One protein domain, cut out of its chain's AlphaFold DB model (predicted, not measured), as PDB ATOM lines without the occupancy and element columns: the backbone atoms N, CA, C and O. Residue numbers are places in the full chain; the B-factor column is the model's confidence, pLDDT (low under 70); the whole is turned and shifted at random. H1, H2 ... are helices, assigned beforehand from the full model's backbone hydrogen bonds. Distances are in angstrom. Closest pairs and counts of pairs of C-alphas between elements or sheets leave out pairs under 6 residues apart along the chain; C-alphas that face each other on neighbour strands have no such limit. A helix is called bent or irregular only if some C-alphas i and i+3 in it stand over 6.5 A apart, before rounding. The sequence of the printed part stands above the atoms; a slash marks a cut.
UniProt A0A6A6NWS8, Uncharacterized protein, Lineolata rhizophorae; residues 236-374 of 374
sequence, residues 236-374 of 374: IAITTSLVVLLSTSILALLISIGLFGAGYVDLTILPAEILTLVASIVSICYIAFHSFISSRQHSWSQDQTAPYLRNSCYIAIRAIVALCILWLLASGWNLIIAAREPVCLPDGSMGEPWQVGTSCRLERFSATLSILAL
ATOM      1  N   ILE A 236       5.461  26.746 -30.628       75.56
ATOM      2  CA  ILE A 236       6.552  27.111 -31.536       75.56
ATOM      3  C   ILE A 236       6.994  28.542 -31.247       75.56
ATOM      4  O   ILE A 236       8.181  28.752 -31.043       75.56
ATOM      5  N   ALA A 237       6.057  29.490 -31.155       75.56
ATOM      6  CA  ALA A 237       6.354  30.895 -30.881       75.56
ATOM      7  C   ALA A 237       7.123  31.078 -29.563       75.56
ATOM      8  O   ALA A 237       8.159  31.746 -29.543       75.56
ATOM      9  N   ILE A 238       6.667  30.422 -28.488       76.31
ATOM     10  CA  ILE A 238       7.349  30.418 -27.187       76.31
ATOM     11  C   ILE A 238       8.756  29.839 -27.350       76.31
ATOM     12  O   ILE A 238       9.732  30.501 -27.020       76.31
ATOM     13  N   THR A 239       8.892  28.655 -27.946       75.19
ATOM     14  CA  THR A 239      10.204  28.015 -28.143       75.19
ATOM     15  C   THR A 239      11.158  28.890 -28.959       75.19
ATOM     16  O   THR A 239      12.322  29.037 -28.595       75.19
ATOM     17  N   THR A 240      10.680  29.508 -30.040       73.00
ATOM     18  CA  THR A 240      11.498  30.399 -30.871       73.00
ATOM     19  C   THR A 240      11.917  31.654 -30.118       73.00
ATOM     20  O   THR A 240      13.085  32.022 -30.194       73.00
ATOM     21  N   SER A 241      11.008  32.268 -29.354       71.94
ATOM     22  CA  SER A 241      11.327  33.420 -28.505       71.94
ATOM     23  C   SER A 241      12.417  33.048 -27.499       71.94
ATOM     24  O   SER A 241      13.434  33.729 -27.414       71.94
ATOM     25  N   LEU A 242      12.297  31.891 -26.844       68.81
ATOM     26  CA  LEU A 242      13.310  31.407 -25.910       68.81
ATOM     27  C   LEU A 242      14.670  31.145 -26.559       68.81
ATOM     28  O   LEU A 242      15.694  31.429 -25.945       68.81
ATOM     29  N   VAL A 243      14.707  30.623 -27.783       75.19
ATOM     30  CA  VAL A 243      15.966  30.404 -28.511       75.19
ATOM     31  C   VAL A 243      16.636  31.727 -28.871       75.19
ATOM     32  O   VAL A 243      17.857  31.834 -28.764       75.19
ATOM     33  N   VAL A 244      15.867  32.737 -29.278       73.31
ATOM     34  CA  VAL A 244      16.404  34.073 -29.578       73.31
ATOM     35  C   VAL A 244      16.943  34.732 -28.305       73.31
ATOM     36  O   VAL A 244      18.072  35.225 -28.311       73.31
ATOM     37  N   LEU A 245      16.204  34.653 -27.195       68.44
ATOM     38  CA  LEU A 245      16.655  35.138 -25.883       68.44
ATOM     39  C   LEU A 245      17.919  34.402 -25.412       68.44
ATOM     40  O   LEU A 245      18.866  35.019 -24.934       68.44
ATOM     41  N   LEU A 246      17.988  33.083 -25.608       69.75
ATOM     42  CA  LEU A 246      19.182  32.308 -25.276       69.75
ATOM     43  C   LEU A 246      20.376  32.715 -26.147       69.75
ATOM     44  O   LEU A 246      21.482  32.881 -25.644       69.75
ATOM     45  N   SER A 247      20.159  32.889 -27.451       68.94
ATOM     46  CA  SER A 247      21.222  33.224 -28.402       68.94
ATOM     47  C   SER A 247      21.807  34.608 -28.120       68.94
ATOM     48  O   SER A 247      23.026  34.768 -28.104       68.94
ATOM     49  N   THR A 248      20.949  35.594 -27.847       70.62
ATOM     50  CA  THR A 248      21.370  36.951 -27.460       70.62
ATOM     51  C   THR A 248      22.101  36.952 -26.120       70.62
ATOM     52  O   THR A 248      23.127  37.615 -25.991       70.62
ATOM     53  N   SER A 249      21.657  36.139 -25.160       70.88
ATOM     54  CA  SER A 249      22.336  35.970 -23.875       70.88
ATOM     55  C   SER A 249      23.723  35.319 -24.005       70.88
ATOM     56  O   SER A 249      24.677  35.791 -23.390       70.88
ATOM     57  N   ILE A 250      23.878  34.291 -24.850       72.62
ATOM     58  CA  ILE A 250      25.186  33.671 -25.138       72.62
ATOM     59  C   ILE A 250      26.129  34.681 -25.800       72.62
ATOM     60  O   ILE A 250      27.301  34.753 -25.440       72.62
ATOM     61  N   LEU A 251      25.625  35.465 -26.756       75.25
ATOM     62  CA  LEU A 251      26.391  36.531 -27.404       75.25
ATOM     63  C   LEU A 251      26.856  37.580 -26.392       75.25
ATOM     64  O   LEU A 251      28.030  37.942 -26.413       75.25
ATOM     65  N   ALA A 252      25.971  38.018 -25.493       69.88
ATOM     66  CA  ALA A 252      26.325  38.943 -24.423       69.88
ATOM     67  C   ALA A 252      27.430  38.355 -23.538       69.88
ATOM     68  O   ALA A 252      28.475  38.968 -23.393       69.88
ATOM     69  N   LEU A 253      27.273  37.117 -23.068       71.50
ATOM     70  CA  LEU A 253      28.270  36.449 -22.228       71.50
ATOM     71  C   LEU A 253      29.631  36.290 -22.930       71.50
ATOM     72  O   LEU A 253      30.676  36.478 -22.309       71.50
ATOM     73  N   LEU A 254      29.646  35.964 -24.228       80.94
ATOM     74  CA  LEU A 254      30.883  35.889 -25.016       80.94
ATOM     75  C   LEU A 254      31.584  37.247 -25.113       80.94
ATOM     76  O   LEU A 254      32.810  37.308 -25.019       80.94
ATOM     77  N   ILE A 255      30.813  38.322 -25.278       76.00
ATOM     78  CA  ILE A 255      31.320  39.696 -25.269       76.00
ATOM     79  C   ILE A 255      31.932  40.025 -23.903       76.00
ATOM     80  O   ILE A 255      33.068  40.492 -23.852       76.00
ATOM     81  N   SER A 256      31.228  39.715 -22.813       72.25
ATOM     82  CA  SER A 256      31.676  39.941 -21.436       72.25
ATOM     83  C   SER A 256      32.994  39.239 -21.137       72.25
ATOM     84  O   SER A 256      33.932  39.839 -20.614       72.25
ATOM     85  N   ILE A 257      33.096  37.959 -21.514       80.31
ATOM     86  CA  ILE A 257      34.329  37.177 -21.372       80.31
ATOM     87  C   ILE A 257      35.446  37.794 -22.218       80.31
ATOM     88  O   ILE A 257      36.586  37.861 -21.762       80.31
ATOM     89  N   GLY A 258      35.128  38.268 -23.426       81.19
ATOM     90  CA  GLY A 258      36.071  38.978 -24.285       81.19
ATOM     91  C   GLY A 258      36.629  40.242 -23.626       81.19
ATOM     92  O   GLY A 258      37.845  40.433 -23.607       81.19
ATOM     93  N   LEU A 259      35.764  41.067 -23.025       75.75
ATOM     94  CA  LEU A 259      36.167  42.269 -22.286       75.75
ATOM     95  C   LEU A 259      36.999  41.927 -21.045       75.75
ATOM     96  O   LEU A 259      38.017  42.574 -20.789       75.75
ATOM     97  N   PHE A 260      36.605  40.887 -20.305       81.06
ATOM     98  CA  PHE A 260      37.340  40.426 -19.128       81.06
ATOM     99  C   PHE A 260      38.738  39.925 -19.497       81.06
ATOM    100  O   PHE A 260      39.718  40.272 -18.842       81.06
ATOM    101  N   GLY A 261      38.851  39.170 -20.593       81.81
ATOM    102  CA  GLY A 261      40.131  38.711 -21.128       81.81
ATOM    103  C   GLY A 261      41.032  39.854 -21.607       81.81
ATOM    104  O   GLY A 261      42.252  39.744 -21.520       81.81
ATOM    105  N   ALA A 262      40.443  40.961 -22.064       83.19
ATOM    106  CA  ALA A 262      41.177  42.164 -22.442       83.19
ATOM    107  C   ALA A 262      41.602  43.031 -21.238       83.19
ATOM    108  O   ALA A 262      42.388  43.958 -21.417       83.19
ATOM    109  N   GLY A 263      41.108  42.746 -20.025       79.50
ATOM    110  CA  GLY A 263      41.414  43.516 -18.814       79.50
ATOM    111  C   GLY A 263      40.717  44.881 -18.728       79.50
ATOM    112  O   GLY A 263      41.113  45.708 -17.913       79.50
ATOM    113  N   TYR A 264      39.683  45.122 -19.539       72.12
ATOM    114  CA  TYR A 264      38.944  46.393 -19.632       72.12
ATOM    115  C   TYR A 264      37.681  46.402 -18.754       72.12
ATOM    116  O   TYR A 264      36.592  46.741 -19.214       72.12
ATOM    117  N   VAL A 265      37.782  45.952 -17.502       65.81
ATOM    118  CA  VAL A 265      36.595  45.786 -16.645       65.81
ATOM    119  C   VAL A 265      36.511  46.922 -15.637       65.81
ATOM    120  O   VAL A 265      37.111  46.864 -14.565       65.81
ATOM    121  N   ASP A 266      35.742  47.951 -15.982       70.38
ATOM    122  CA  ASP A 266      35.374  49.001 -15.039       70.38
ATOM    123  C   ASP A 266      34.286  48.498 -14.077       70.38
ATOM    124  O   ASP A 266      33.272  47.909 -14.468       70.38
ATOM    125  N   LEU A 267      34.485  48.757 -12.782       77.62
ATOM    126  CA  LEU A 267      33.587  48.343 -11.691       77.62
ATOM    127  C   LEU A 267      32.157  48.894 -11.837       77.62
ATOM    128  O   LEU A 267      31.223  48.370 -11.233       77.62
ATOM    129  N   THR A 268      31.977  49.943 -12.636       74.69
ATOM    130  CA  THR A 268      30.691  50.590 -12.920       74.69
ATOM    131  C   THR A 268      29.789  49.757 -13.833       74.69
ATOM    132  O   THR A 268      28.568  49.832 -13.699       74.69
ATOM    133  N   ILE A 269      30.365  48.932 -14.714       69.00
ATOM    134  CA  ILE A 269      29.634  48.096 -15.688       69.00
ATOM    135  C   ILE A 269      29.373  46.688 -15.121       69.00
ATOM    136  O   ILE A 269      28.443  45.986 -15.526       69.00
ATOM    137  N   LEU A 270      30.129  46.311 -14.087       75.56
ATOM    138  CA  LEU A 270      30.042  45.031 -13.383       75.56
ATOM    139  C   LEU A 270      28.616  44.596 -12.968       75.56
ATOM    140  O   LEU A 270      28.299  43.416 -13.115       75.56
ATOM    141  N   PRO A 271      27.725  45.476 -12.459       74.25
ATOM    142  CA  PRO A 271      26.391  45.053 -12.035       74.25
ATOM    143  C   PRO A 271      25.531  44.592 -13.213       74.25
ATOM    144  O   PRO A 271      24.823  43.593 -13.099       74.25
ATOM    145  N   ALA A 272      25.619  45.293 -14.348       71.00
ATOM    146  CA  ALA A 272      24.880  44.962 -15.565       71.00
ATOM    147  C   ALA A 272      25.326  43.609 -16.126       71.00
ATOM    148  O   ALA A 272      24.505  42.768 -16.497       71.00
ATOM    149  N   GLU A 273      26.636  43.382 -16.096       71.00
ATOM    150  CA  GLU A 273      27.258  42.119 -16.473       71.00
ATOM    151  C   GLU A 273      26.761  40.958 -15.604       71.00
ATOM    152  O   GLU A 273      26.291  39.945 -16.120       71.00
ATOM    153  N   ILE A 274      26.763  41.126 -14.278       77.62
ATOM    154  CA  ILE A 274      26.284  40.100 -13.340       77.62
ATOM    155  C   ILE A 274      24.790  39.817 -13.543       77.62
ATOM    156  O   ILE A 274      24.389  38.654 -13.572       77.62
ATOM    157  N   LEU A 275      23.964  40.854 -13.717       72.44
ATOM    158  CA  LEU A 275      22.532  40.711 -14.006       72.44
ATOM    159  C   LEU A 275      22.294  39.895 -15.282       72.44
ATOM    160  O   LEU A 275      21.454  38.993 -15.292       72.44
ATOM    161  N   THR A 276      23.079  40.158 -16.325       71.88
ATOM    162  CA  THR A 276      23.003  39.434 -17.600       71.88
ATOM    163  C   THR A 276      23.465  37.983 -17.446       71.88
ATOM    164  O   THR A 276      22.819  37.064 -17.956       71.88
ATOM    165  N   LEU A 277      24.525  37.746 -16.669       71.88
ATOM    166  CA  LEU A 277      25.013  36.409 -16.326       71.88
ATOM    167  C   LEU A 277      23.956  35.595 -15.574       71.88
ATOM    168  O   LEU A 277      23.664  34.461 -15.953       71.88
ATOM    169  N   VAL A 278      23.333  36.176 -14.547       76.88
ATOM    170  CA  VAL A 278      22.266  35.520 -13.779       76.88
ATOM    171  C   VAL A 278      21.068  35.226 -14.682       76.88
ATOM    172  O   VAL A 278      20.552  34.108 -14.661       76.88
ATOM    173  N   ALA A 279      20.670  36.175 -15.534       73.75
ATOM    174  CA  ALA A 279      19.607  35.965 -16.514       73.75
ATOM    175  C   ALA A 279      19.920  34.813 -17.486       73.75
ATOM    176  O   ALA A 279      19.034  34.004 -17.788       73.75
ATOM    177  N   SER A 280      21.180  34.678 -17.912       72.81
ATOM    178  CA  SER A 280      21.631  33.573 -18.765       72.81
ATOM    179  C   SER A 280      21.490  32.214 -18.071       72.81
ATOM    180  O   SER A 280      20.910  31.282 -18.634       72.81
ATOM    181  N   ILE A 281      21.933  32.115 -16.813       75.31
ATOM    182  CA  ILE A 281      21.904  30.874 -16.031       75.31
ATOM    183  C   ILE A 281      20.458  30.445 -15.792       75.31
ATOM    184  O   ILE A 281      20.104  29.293 -16.038       75.31
ATOM    185  N   VAL A 282      19.599  31.384 -15.386       76.56
ATOM    186  CA  VAL A 282      18.168  31.127 -15.175       76.56
ATOM    187  C   VAL A 282      17.499  30.662 -16.473       76.56
ATOM    188  O   VAL A 282      16.685  29.740 -16.439       76.56
ATOM    189  N   SER A 283      17.887  31.221 -17.623       75.75
ATOM    190  CA  SER A 283      17.374  30.795 -18.932       75.75
ATOM    191  C   SER A 283      17.783  29.364 -19.287       75.75
ATOM    192  O   SER A 283      16.942  28.571 -19.715       75.75
ATOM    193  N   ILE A 284      19.044  28.986 -19.051       75.88
ATOM    194  CA  ILE A 284      19.522  27.608 -19.257       75.88
ATOM    195  C   ILE A 284      18.771  26.640 -18.334       75.88
ATOM    196  O   ILE A 284      18.271  25.610 -18.793       75.88
ATOM    197  N   CYS A 285      18.636  26.986 -17.050       78.88
ATOM    198  CA  CYS A 285      17.876  26.195 -16.082       78.88
ATOM    199  C   CYS A 285      16.418  26.020 -16.516       78.88
ATOM    200  O   CYS A 285      15.883  24.914 -16.424       78.88
ATOM    201  N   TYR A 286      15.787  27.074 -17.036       79.44
ATOM    202  CA  TYR A 286      14.423  27.012 -17.545       79.44
ATOM    203  C   TYR A 286      14.299  26.054 -18.738       79.44
ATOM    204  O   TYR A 286      13.407  25.205 -18.753       79.44
ATOM    205  N   ILE A 287      15.202  26.137 -19.722       79.50
ATOM    206  CA  ILE A 287      15.181  25.253 -20.900       79.50
ATOM    207  C   ILE A 287      15.403  23.796 -20.491       79.50
ATOM    208  O   ILE A 287      14.699  22.906 -20.978       79.50
ATOM    209  N   ALA A 288      16.341  23.544 -19.574       78.25
ATOM    210  CA  ALA A 288      16.585  22.213 -19.029       78.25
ATOM    211  C   ALA A 288      15.343  21.677 -18.301       78.25
ATOM    212  O   ALA A 288      14.929  20.543 -18.538       78.25
ATOM    213  N   PHE A 289      14.696  22.511 -17.482       79.12
ATOM    214  CA  PHE A 289      13.474  22.155 -16.767       79.12
ATOM    215  C   PHE A 289      12.313  21.856 -17.723       79.12
ATOM    216  O   PHE A 289      11.635  20.840 -17.579       79.12
ATOM    217  N   HIS A 290      12.116  22.690 -18.746       77.12
ATOM    218  CA  HIS A 290      11.079  22.483 -19.752       77.12
ATOM    219  C   HIS A 290      11.325  21.202 -20.562       77.12
ATOM    220  O   HIS A 290      10.405  20.408 -20.755       77.12
ATOM    221  N   SER A 291      12.573  20.959 -20.973       78.94
ATOM    222  CA  SER A 291      12.973  19.741 -21.690       78.94
ATOM    223  C   SER A 291      12.799  18.490 -20.826       78.94
ATOM    224  O   SER A 291      12.389  17.429 -21.304       78.94
ATOM    225  N   PHE A 292      13.070  18.606 -19.525       79.31
ATOM    226  CA  PHE A 292      12.852  17.528 -18.573       79.31
ATOM    227  C   PHE A 292      11.361  17.217 -18.407       79.31
ATOM    228  O   PHE A 292      10.978  16.048 -18.432       79.31
ATOM    229  N   ILE A 293      10.506  18.244 -18.313       77.62
ATOM    230  CA  ILE A 293       9.049  18.064 -18.254       77.62
ATOM    231  C   ILE A 293       8.532  17.403 -19.529       77.62
ATOM    232  O   ILE A 293       7.770  16.444 -19.425       77.62
ATOM    233  N   SER A 294       8.946  17.860 -20.714       74.62
ATOM    234  CA  SER A 294       8.492  17.255 -21.973       74.62
ATOM    235  C   SER A 294       8.930  15.796 -22.092       74.62
ATOM    236  O   SER A 294       8.149  14.945 -22.514       74.62
ATOM    237  N   SER A 295      10.149  15.485 -21.648       77.38
ATOM    238  CA  SER A 295      10.665  14.112 -21.642       77.38
ATOM    239  C   SER A 295       9.894  13.230 -20.656       77.38
ATOM    240  O   SER A 295       9.516  12.104 -20.981       77.38
ATOM    241  N   ARG A 296       9.576  13.760 -19.468       75.12
ATOM    242  CA  ARG A 296       8.752  13.055 -18.479       75.12
ATOM    243  C   ARG A 296       7.313  12.861 -18.933       75.12
ATOM    244  O   ARG A 296       6.756  11.803 -18.670       75.12
ATOM    245  N   GLN A 297       6.716  13.832 -19.620       72.25
ATOM    246  CA  GLN A 297       5.359  13.691 -20.155       72.25
ATOM    247  C   GLN A 297       5.262  12.530 -21.146       72.25
ATOM    248  O   GLN A 297       4.279  11.795 -21.116       72.25
ATOM    249  N   HIS A 298       6.287  12.320 -21.975       74.69
ATOM    250  CA  HIS A 298       6.315  11.170 -22.876       74.69
ATOM    251  C   HIS A 298       6.449   9.847 -22.111       74.69
ATOM    252  O   HIS A 298       5.717   8.901 -22.386       74.69
ATOM    253  N   SER A 299       7.313   9.810 -21.091       74.88
ATOM    254  CA  SER A 299       7.506   8.621 -20.253       74.88
ATOM    255  C   SER A 299       6.286   8.265 -19.395       74.88
ATOM    256  O   SER A 299       6.117   7.100 -19.058       74.88
ATOM    257  N   TRP A 300       5.456   9.239 -19.012       65.81
ATOM    258  CA  TRP A 300       4.292   9.033 -18.134       65.81
ATOM    259  C   TRP A 300       2.976   8.846 -18.883       65.81
ATOM    260  O   TRP A 300       1.967   8.529 -18.263       65.81
ATOM    261  N   SER A 301       2.969   8.968 -20.213       63.78
ATOM    262  CA  SER A 301       1.790   8.653 -21.029       63.78
ATOM    263  C   SER A 301       1.304   7.205 -20.856       63.78
ATOM    264  O   SER A 301       0.202   6.888 -21.302       63.78
ATOM    265  N   GLN A 302       2.113   6.332 -20.253       71.69
ATOM    266  CA  GLN A 302       1.780   4.929 -20.025       71.69
ATOM    267  C   GLN A 302       1.125   4.666 -18.656       71.69
ATOM    268  O   GLN A 302       0.393   3.689 -18.541       71.69
ATOM    269  N   ASP A 303       1.274   5.572 -17.679       66.56
ATOM    270  CA  ASP A 303       0.693   5.451 -16.334       66.56
ATOM    271  C   ASP A 303      -0.355   6.555 -16.097       66.56
ATOM    272  O   ASP A 303      -0.044   7.723 -15.869       66.56
ATOM    273  N   GLN A 304      -1.638   6.189 -16.180       61.06
ATOM    274  CA  GLN A 304      -2.780   7.109 -16.328       61.06
ATOM    275  C   GLN A 304      -3.161   7.963 -15.095       61.06
ATOM    276  O   GLN A 304      -4.163   8.672 -15.145       61.06
ATOM    277  N   THR A 305      -2.416   7.956 -13.987       60.53
ATOM    278  CA  THR A 305      -2.949   8.456 -12.697       60.53
ATOM    279  C   THR A 305      -1.928   9.181 -11.814       60.53
ATOM    280  O   THR A 305      -1.820   8.916 -10.621       60.53
ATOM    281  N   ALA A 306      -1.186  10.156 -12.354       61.62
ATOM    282  CA  ALA A 306      -0.262  10.958 -11.542       61.62
ATOM    283  C   ALA A 306      -0.760  12.407 -11.300       61.62
ATOM    284  O   ALA A 306      -0.603  13.263 -12.179       61.62
ATOM    285  N   PRO A 307      -1.264  12.758 -10.095       72.81
ATOM    286  CA  PRO A 307      -1.609  14.142  -9.716       72.81
ATOM    287  C   PRO A 307      -0.415  15.121  -9.760       72.81
ATOM    288  O   PRO A 307      -0.599  16.338  -9.779       72.81
ATOM    289  N   TYR A 308       0.813  14.605  -9.859       67.31
ATOM    290  CA  TYR A 308       2.057  15.374  -9.964       67.31
ATOM    291  C   TYR A 308       2.132  16.326 -11.172       67.31
ATOM    292  O   TYR A 308       2.882  17.303 -11.129       67.31
ATOM    293  N   LEU A 309       1.347  16.095 -12.229       68.31
ATOM    294  CA  LEU A 309       1.321  16.957 -13.420       68.31
ATOM    295  C   LEU A 309       0.733  18.353 -13.154       68.31
ATOM    296  O   LEU A 309       1.092  19.308 -13.844       68.31
ATOM    297  N   ARG A 310      -0.145  18.508 -12.151       75.81
ATOM    298  CA  ARG A 310      -0.714  19.825 -11.815       75.81
ATOM    299  C   ARG A 310       0.325  20.742 -11.165       75.81
ATOM    300  O   ARG A 310       0.400  21.920 -11.511       75.81
ATOM    301  N   ASN A 311       1.183  20.193 -10.305       77.50
ATOM    302  CA  ASN A 311       2.204  20.974  -9.601       77.50
ATOM    303  C   ASN A 311       3.321  21.455 -10.541       77.50
ATOM    304  O   ASN A 311       3.799  22.580 -10.404       77.50
ATOM    305  N   SER A 312       3.718  20.644 -11.528       75.50
ATOM    306  CA  SER A 312       4.768  21.030 -12.482       75.50
ATOM    307  C   SER A 312       4.329  22.152 -13.423       75.50
ATOM    308  O   SER A 312       5.126  23.040 -13.727       75.50
ATOM    309  N   CYS A 313       3.057  22.166 -13.833       76.00
ATOM    310  CA  CYS A 313       2.504  23.238 -14.661       76.00
ATOM    311  C   CYS A 313       2.541  24.594 -13.937       76.00
ATOM    312  O   CYS A 313       2.971  25.592 -14.515       76.00
ATOM    313  N   TYR A 314       2.185  24.620 -12.650       80.56
ATOM    314  CA  TYR A 314       2.239  25.837 -11.839       80.56
ATOM    315  C   TYR A 314       3.664  26.399 -11.709       80.56
ATOM    316  O   TYR A 314       3.880  27.601 -11.882       80.56
ATOM    317  N   ILE A 315       4.651  25.526 -11.470       79.56
ATOM    318  CA  ILE A 315       6.066  25.917 -11.376       79.56
ATOM    319  C   ILE A 315       6.572  26.461 -12.717       79.56
ATOM    320  O   ILE A 315       7.252  27.484 -12.738       79.56
ATOM    321  N   ALA A 316       6.208  25.827 -13.836       77.06
ATOM    322  CA  ALA A 316       6.612  26.284 -15.163       77.06
ATOM    323  C   ALA A 316       6.085  27.696 -15.467       77.06
ATOM    324  O   ALA A 316       6.856  28.552 -15.892       77.06
ATOM    325  N   ILE A 317       4.806  27.971 -15.182       79.12
ATOM    326  CA  ILE A 317       4.216  29.304 -15.386       79.12
ATOM    327  C   ILE A 317       4.933  30.349 -14.522       79.12
ATOM    328  O   ILE A 317       5.332  31.398 -15.026       79.12
ATOM    329  N   ARG A 318       5.153  30.055 -13.233       83.94
ATOM    330  CA  ARG A 318       5.894  30.940 -12.315       83.94
ATOM    331  C   ARG A 318       7.310  31.229 -12.818       83.94
ATOM    332  O   ARG A 318       7.757  32.369 -12.734       83.94
ATOM    333  N   ALA A 319       7.990  30.223 -13.365       76.12
ATOM    334  CA  ALA A 319       9.334  30.375 -13.908       76.12
ATOM    335  C   ALA A 319       9.358  31.254 -15.169       76.12
ATOM    336  O   ALA A 319      10.238  32.101 -15.282       76.12
ATOM    337  N   ILE A 320       8.371  31.125 -16.068       77.88
ATOM    338  CA  ILE A 320       8.231  32.019 -17.235       77.88
ATOM    339  C   ILE A 320       8.053  33.466 -16.776       77.88
ATOM    340  O   ILE A 320       8.735  34.357 -17.273       77.88
ATOM    341  N   VAL A 321       7.157  33.705 -15.814       80.12
ATOM    342  CA  VAL A 321       6.896  35.060 -15.303       80.12
ATOM    343  C   VAL A 321       8.154  35.653 -14.668       80.12
ATOM    344  O   VAL A 321       8.504  36.792 -14.968       80.12
ATOM    345  N   ALA A 322       8.869  34.882 -13.845       78.56
ATOM    346  CA  ALA A 322      10.131  35.320 -13.252       78.56
ATOM    347  C   ALA A 322      11.192  35.633 -14.319       78.56
ATOM    348  O   ALA A 322      11.889  36.638 -14.211       78.56
ATOM    349  N   LEU A 323      11.277  34.814 -15.371       75.56
ATOM    350  CA  LEU A 323      12.204  35.012 -16.481       75.56
ATOM    351  C   LEU A 323      11.865  36.270 -17.289       75.56
ATOM    352  O   LEU A 323      12.772  37.030 -17.612       75.56
ATOM    353  N   CYS A 324      10.579  36.546 -17.533       75.88
ATOM    354  CA  CYS A 324      10.131  37.804 -18.136       75.88
ATOM    355  C   CYS A 324      10.509  39.018 -17.281       75.88
ATOM    356  O   CYS A 324      11.053  39.983 -17.805       75.88
ATOM    357  N   ILE A 325      10.249  38.982 -15.969       81.19
ATOM    358  CA  ILE A 325      10.590  40.094 -15.067       81.19
ATOM    359  C   ILE A 325      12.104  40.324 -15.054       81.19
ATOM    360  O   ILE A 325      12.552  41.464 -15.150       81.19
ATOM    361  N   LEU A 326      12.892  39.251 -14.980       74.94
ATOM    362  CA  LEU A 326      14.349  39.330 -14.994       74.94
ATOM    363  C   LEU A 326      14.871  39.922 -16.312       74.94
ATOM    364  O   LEU A 326      15.766  40.762 -16.287       74.94
ATOM    365  N   TRP A 327      14.270  39.550 -17.445       73.50
ATOM    366  CA  TRP A 327      14.578  40.132 -18.754       73.50
ATOM    367  C   TRP A 327      14.196  41.607 -18.863       73.50
ATOM    368  O   TRP A 327      14.965  42.391 -19.419       73.50
ATOM    369  N   LEU A 328      13.048  42.005 -18.312       78.62
ATOM    370  CA  LEU A 328      12.643  43.410 -18.249       78.62
ATOM    371  C   LEU A 328      13.595  44.223 -17.370       78.62
ATOM    372  O   LEU A 328      13.947  45.339 -17.739       78.62
ATOM    373  N   LEU A 329      14.057  43.660 -16.249       77.62
ATOM    374  CA  LEU A 329      15.072  44.293 -15.406       77.62
ATOM    375  C   LEU A 329      16.402  44.443 -16.147       77.62
ATOM    376  O   LEU A 329      16.977  45.528 -16.127       77.62
ATOM    377  N   ALA A 330      16.876  43.388 -16.813       71.81
ATOM    378  CA  ALA A 330      18.120  43.427 -17.579       71.81
ATOM    379  C   ALA A 330      18.041  44.451 -18.725       71.81
ATOM    380  O   ALA A 330      18.917  45.302 -18.864       71.81
ATOM    381  N   SER A 331      16.945  44.434 -19.490       71.19
ATOM    382  CA  SER A 331      16.712  45.377 -20.590       71.19
ATOM    383  C   SER A 331      16.576  46.811 -20.082       71.19
ATOM    384  O   SER A 331      17.167  47.724 -20.652       71.19
ATOM    385  N   GLY A 332      15.845  47.017 -18.983       75.94
ATOM    386  CA  GLY A 332      15.696  48.323 -18.345       75.94
ATOM    387  C   GLY A 332      17.027  48.866 -17.830       75.94
ATOM    388  O   GLY A 332      17.311  50.047 -18.007       75.94
ATOM    389  N   TRP A 333      17.875  48.008 -17.261       74.12
ATOM    390  CA  TRP A 333      19.209  48.398 -16.811       74.12
ATOM    391  C   TRP A 333      20.122  48.782 -17.980       74.12
ATOM    392  O   TRP A 333      20.766  49.828 -17.925       74.12
ATOM    393  N   ASN A 334      20.103  48.014 -19.073       68.44
ATOM    394  CA  ASN A 334      20.815  48.367 -20.305       68.44
ATOM    395  C   ASN A 334      20.333  49.708 -20.874       68.44
ATOM    396  O   ASN A 334      21.143  50.522 -21.307       68.44
ATOM    397  N   LEU A 335      19.025  49.977 -20.817       74.25
ATOM    398  CA  LEU A 335      18.459  51.249 -21.259       74.25
ATOM    399  C   LEU A 335      18.882  52.417 -20.358       74.25
ATOM    400  O   LEU A 335      19.125  53.507 -20.858       74.25
ATOM    401  N   ILE A 336      18.991  52.200 -19.042       79.31
ATOM    402  CA  ILE A 336      19.485  53.210 -18.093       79.31
ATOM    403  C   ILE A 336      20.947  53.550 -18.385       79.31
ATOM    404  O   ILE A 336      21.314  54.721 -18.323       79.31
ATOM    405  N   ILE A 337      21.771  52.551 -18.704       69.62
ATOM    406  CA  ILE A 337      23.173  52.772 -19.071       69.62
ATOM    407  C   ILE A 337      23.250  53.535 -20.400       69.62
ATOM    408  O   ILE A 337      23.894  54.579 -20.451       69.62
ATOM    409  N   ALA A 338      22.492  53.117 -21.418       69.12
ATOM    410  CA  ALA A 338      22.426  53.816 -22.701       69.12
ATOM    411  C   ALA A 338      21.879  55.251 -22.570       69.12
ATOM    412  O   ALA A 338      22.349  56.168 -23.231       69.12
ATOM    413  N   ALA A 339      20.914  55.495 -21.681       77.69
ATOM    414  CA  ALA A 339      20.404  56.841 -21.413       77.69
ATOM    415  C   ALA A 339      21.434  57.738 -20.709       77.69
ATOM    416  O   ALA A 339      21.305  58.961 -20.729       77.69
ATOM    417  N   ARG A 340      22.454  57.141 -20.083       74.81
ATOM    418  CA  ARG A 340      23.601  57.859 -19.521       74.81
ATOM    419  C   ARG A 340      24.732  58.055 -20.529       74.81
ATOM    420  O   ARG A 340      25.789  58.522 -20.111       74.81
ATOM    421  N   GLU A 341      24.505  57.738 -21.809       62.97
ATOM    422  CA  GLU A 341      25.471  57.858 -22.903       62.97
ATOM    423  C   GLU A 341      26.381  59.093 -22.759       62.97
ATOM    424  O   GLU A 341      25.918  60.236 -22.823       62.97
ATOM    425  N   PRO A 342      27.697  58.890 -22.641       57.19
ATOM    426  CA  PRO A 342      28.676  59.843 -23.118       57.19
ATOM    427  C   PRO A 342      28.799  59.677 -24.628       57.19
ATOM    428  O   PRO A 342      28.830  58.577 -25.175       57.19
ATOM    429  N   VAL A 343      28.876  60.805 -25.317       73.19
ATOM    430  CA  VAL A 343      29.126  60.879 -26.754       73.19
ATOM    431  C   VAL A 343      30.337  60.000 -27.106       73.19
ATOM    432  O   VAL A 343      31.395  60.189 -26.511       73.19
ATOM    433  N   CYS A 344      30.205  59.055 -28.052       76.62
ATOM    434  CA  CYS A 344      31.361  58.287 -28.532       76.62
ATOM    435  C   CYS A 344      32.390  59.277 -29.094       76.62
ATOM    436  O   CYS A 344      32.140  59.894 -30.137       76.62
ATOM    437  N   LEU A 345      33.530  59.450 -28.423       78.94
ATOM    438  CA  LEU A 345      34.589  60.298 -28.951       78.94
ATOM    439  C   LEU A 345      35.393  59.516 -30.004       78.94
ATOM    440  O   LEU A 345      35.584  58.302 -29.877       78.94
ATOM    441  N   PRO A 346      35.858  60.187 -31.070       79.69
ATOM    442  CA  PRO A 346      36.683  59.554 -32.091       79.69
ATOM    443  C   PRO A 346      38.010  59.041 -31.508       79.69
ATOM    444  O   PRO A 346      38.550  59.616 -30.554       79.69
ATOM    445  N   ASP A 347      38.542  57.973 -32.116       73.19
ATOM    446  CA  ASP A 347      39.844  57.393 -31.767       73.19
ATOM    447  C   ASP A 347      40.929  58.484 -31.758       73.19
ATOM    448  O   ASP A 347      41.173  59.139 -32.771       73.19
ATOM    449  N   GLY A 348      41.565  58.692 -30.598       74.38
ATOM    450  CA  GLY A 348      42.640  59.676 -30.410       74.38
ATOM    451  C   GLY A 348      42.333  60.830 -29.451       74.38
ATOM    452  O   GLY A 348      43.225  61.629 -29.170       74.38
ATOM    453  N   SER A 349      41.116  60.928 -28.912       76.69
ATOM    454  CA  SER A 349      40.861  61.844 -27.792       76.69
ATOM    455  C   SER A 349      41.473  61.311 -26.486       76.69
ATOM    456  O   SER A 349      41.470  60.102 -26.262       76.69
ATOM    457  N   MET A 350      41.967  62.187 -25.601       79.75
ATOM    458  CA  MET A 350      42.418  61.813 -24.244       79.75
ATOM    459  C   MET A 350      41.238  61.504 -23.292       79.75
ATOM    460  O   MET A 350      41.261  61.892 -22.126       79.75
ATOM    461  N   GLY A 351      40.171  60.887 -23.803       72.06
ATOM    462  CA  GLY A 351      39.027  60.443 -23.010       72.06
ATOM    463  C   GLY A 351      39.342  59.175 -22.220       72.06
ATOM    464  O   GLY A 351      40.350  58.506 -22.458       72.06
ATOM    465  N   GLU A 352      38.467  58.835 -21.275       75.31
ATOM    466  CA  GLU A 352      38.586  57.564 -20.568       75.31
ATOM    467  C   GLU A 352      38.469  56.381 -21.551       75.31
ATOM    468  O   GLU A 352      37.724  56.467 -22.531       75.31
ATOM    469  N   PRO A 353      39.187  55.270 -21.310       67.50
ATOM    470  CA  PRO A 353      39.304  54.140 -22.239       67.50
ATOM    471  C   PRO A 353      37.972  53.558 -22.735       67.50
ATOM    472  O   PRO A 353      37.913  52.988 -23.821       67.50
ATOM    473  N   TRP A 354      36.900  53.698 -21.961       68.12
ATOM    474  CA  TRP A 354      35.566  53.218 -22.308       68.12
ATOM    475  C   TRP A 354      34.818  54.138 -23.295       68.12
ATOM    476  O   TRP A 354      33.910  53.678 -23.984       68.12
ATOM    477  N   GLN A 355      35.221  55.408 -23.428       70.44
ATOM    478  CA  GLN A 355      34.606  56.390 -24.338       70.44
ATOM    479  C   GLN A 355      35.145  56.321 -25.772       70.44
ATOM    480  O   GLN A 355      34.605  56.979 -26.667       70.44
ATOM    481  N   VAL A 356      36.214  55.556 -25.998       72.25
ATOM    482  CA  VAL A 356      36.973  55.559 -27.251       72.25
ATOM    483  C   VAL A 356      36.947  54.164 -27.889       72.25
ATOM    484  O   VAL A 356      37.144  53.148 -27.225       72.25
ATOM    485  N   GLY A 357      36.688  54.099 -29.197       74.50
ATOM    486  CA  GLY A 357      36.863  52.877 -29.991       74.50
ATOM    487  C   GLY A 357      35.664  51.916 -30.050       74.50
ATOM    488  O   GLY A 357      34.500  52.310 -30.165       74.50
ATOM    489  N   THR A 358      35.953  50.609 -30.091       72.38
ATOM    490  CA  THR A 358      34.974  49.542 -30.379       72.38
ATOM    491  C   THR A 358      33.980  49.285 -29.251       72.38
ATOM    492  O   THR A 358      32.887  48.792 -29.528       72.38
ATOM    493  N   SER A 359      34.321  49.650 -28.013       69.50
ATOM    494  CA  SER A 359      33.457  49.473 -26.840       69.50
ATOM    495  C   SER A 359      32.159  50.274 -26.968       69.50
ATOM    496  O   SER A 359      31.084  49.707 -26.800       69.50
ATOM    497  N   CYS A 360      32.236  51.532 -27.426       76.31
ATOM    498  CA  CYS A 360      31.050  52.371 -27.648       76.31
ATOM    499  C   CYS A 360      30.118  51.790 -28.730       76.31
ATOM    500  O   CYS A 360      28.892  51.836 -28.629       76.31
ATOM    501  N   ARG A 361      30.688  51.180 -29.782       78.06
ATOM    502  CA  ARG A 361      29.881  50.505 -30.815       78.06
ATOM    503  C   ARG A 361      29.210  49.255 -30.272       78.06
ATOM    504  O   ARG A 361      28.061  49.009 -30.623       78.06
ATOM    505  N   LEU A 362      29.919  48.477 -29.454       69.94
ATOM    506  CA  LEU A 362      29.374  47.272 -28.836       69.94
ATOM    507  C   LEU A 362      28.217  47.597 -27.893       69.94
ATOM    508  O   LEU A 362      27.206  46.901 -27.922       69.94
ATOM    509  N   GLU A 363      28.341  48.668 -27.115       69.94
ATOM    510  CA  GLU A 363      27.288  49.132 -26.215       69.94
ATOM    511  C   GLU A 363      26.026  49.538 -26.990       69.94
ATOM    512  O   GLU A 363      24.925  49.072 -26.698       69.94
ATOM    513  N   ARG A 364      26.173  50.298 -28.082       77.75
ATOM    514  CA  ARG A 364      25.030  50.611 -28.955       77.75
ATOM    515  C   ARG A 364      24.438  49.382 -29.637       77.75
ATOM    516  O   ARG A 364      23.224  49.323 -29.856       77.75
ATOM    517  N   PHE A 365      25.270  48.398 -29.969       76.62
ATOM    518  CA  PHE A 365      24.814  47.133 -30.542       76.62
ATOM    519  C   PHE A 365      24.013  46.310 -29.526       76.62
ATOM    520  O   PHE A 365      22.991  45.720 -29.874       76.62
ATOM    521  N   SER A 366      24.431  46.298 -28.257       68.38
ATOM    522  CA  SER A 366      23.698  45.605 -27.192       68.38
ATOM    523  C   SER A 366      22.354  46.285 -26.903       68.38
ATOM    524  O   SER A 366      21.342  45.598 -26.739       68.38
ATOM    525  N   ALA A 367      22.307  47.621 -26.940       70.44
ATOM    526  CA  ALA A 367      21.073  48.387 -26.789       70.44
ATOM    527  C   ALA A 367      20.076  48.087 -27.921       70.44
ATOM    528  O   ALA A 367      18.906  47.801 -27.664       70.44
ATOM    529  N   THR A 368      20.533  48.067 -29.177       74.31
ATOM    530  CA  THR A 368      19.672  47.724 -30.326       74.31
ATOM    531  C   THR A 368      19.198  46.275 -30.290       74.31
ATOM    532  O   THR A 368      18.032  46.014 -30.578       74.31
ATOM    533  N   LEU A 369      20.055  45.333 -29.885       66.12
ATOM    534  CA  LEU A 369      19.650  43.940 -29.685       66.12
ATOM    535  C   LEU A 369      18.618  43.789 -28.561       66.12
ATOM    536  O   LEU A 369      17.691  42.998 -28.709       66.12
ATOM    537  N   SER A 370      18.738  44.565 -27.480       65.19
ATOM    538  CA  SER A 370      17.758  44.565 -26.386       65.19
ATOM    539  C   SER A 370      16.388  45.064 -26.859       65.19
ATOM    540  O   SER A 370      15.369  44.492 -26.488       65.19
ATOM    541  N   ILE A 371      16.356  46.077 -27.733       70.88
ATOM    542  CA  ILE A 371      15.117  46.570 -28.356       70.88
ATOM    543  C   ILE A 371      14.521  45.528 -29.310       70.88
ATOM    544  O   ILE A 371      13.307  45.392 -29.368       70.88
ATOM    545  N   LEU A 372      15.355  44.789 -30.048       67.69
ATOM    546  CA  LEU A 372      14.895  43.737 -30.965       67.69
ATOM    547  C   LEU A 372      14.354  42.491 -30.251       67.69
ATOM    548  O   LEU A 372      13.623  41.710 -30.860       67.69
ATOM    549  N   ALA A 373      14.809  42.248 -29.023       60.31
ATOM    550  CA  ALA A 373      14.423  41.087 -28.231       60.31
ATOM    551  C   ALA A 373      13.071  41.270 -27.518       60.31
ATOM    552  O   ALA A 373      12.447  40.264 -27.170       60.31
ATOM    553  N   LEU A 374      12.649  42.523 -27.299       61.03
ATOM    554  CA  LEU A 374      11.310  42.895 -26.833       61.03
ATOM    555  C   LEU A 374      10.287  42.775 -27.972       61.03
ATOM    556  O   LEU A 374       9.162  42.304 -27.684       61.03
TER     557      LEU A 374
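This is residues 236 to 374 of the 374 residues of an uncharacterized protein of Lineolata rhizophorae (UniProt A0A6A6NWS8). Four helices run up and down in a long, loose bundle: H2 and H3 make a long hairpin, and H1 and the shorter H4, side by side and running opposite ways, slant across one part of it. The turn of the H2-H3 hairpin sticks out at one end with residues 301 to 308, and a long loop, residues 340 to 357, lies toward the opposite end. The printed part has 139 residues with four named helices, H1 to H4 along the chain, and no named strand; the class is all helix. The whole is loose, with a radius of gyration of the C-alphas of 19.5 A, and is a rod spanning 71 by 27 by 25 A.

H1, residues 236 to 262, begins with C-alpha 236 at (6.552, 27.111, -31.536) and is 38.8 A long from first to last C-alpha. H2, residues 270 to 300, measures 44.5 A and ends with C-alpha 300 at (4.292, 9.033, -18.134). H3, residues 308 to 339, is the longest helix, 46.8 A. H4, residues 358 to 373, measures 22.3 A and ends with C-alpha 373 at (14.423, 41.087, -28.231). No helix is bent or irregular.

The four helices form a bundle, up and down, each running against the one before it. H1, with residues 246 to 256 alone, touches H2; the closest C-alphas, of Ser 249 and Ser 280, are 5.7 A apart. These two form a helical hairpin with a tilt of 38 degrees, only just steep. H2 and H3 touch as a helical hairpin at a shallow tilt of 22 degrees, opposite ways, with the closest C-alphas, of Leu 275 and Ala 330, 6.3 A apart. H3 and H4 form a third helical hairpin at a steep tilt of 41 degrees; H3 touches H4 with residues 331 to 338 alone, and the closest C-alphas, of Ser 331 and Ser 370, are 5.9 A apart. H4 touches H1 with residues 366 to 373 alone, opposite ways at a shallow tilt of 14 degrees; the closest C-alphas, of Leu 245 and Ala 373, are 6.8 A apart. H1 and H3 are apart, and so are H2 and H4. In H1, H2, H3 and H4 every O i to N i+4 pair is within hydrogen-bond range.

The two C-alphas farthest apart, of Gln 304 and Met 350, are 71.4 A apart. The printed part has no cut and ends at residue 374, the chain's last. The links H1 to H2 and H2 to H3 are short, 7 residues each; the link H3 to H4 is long, 18 residues. The mean pLDDT of the printed part is 73.7, and 31 residues are under 70, among them residues 303 to 306 and 372 to 374.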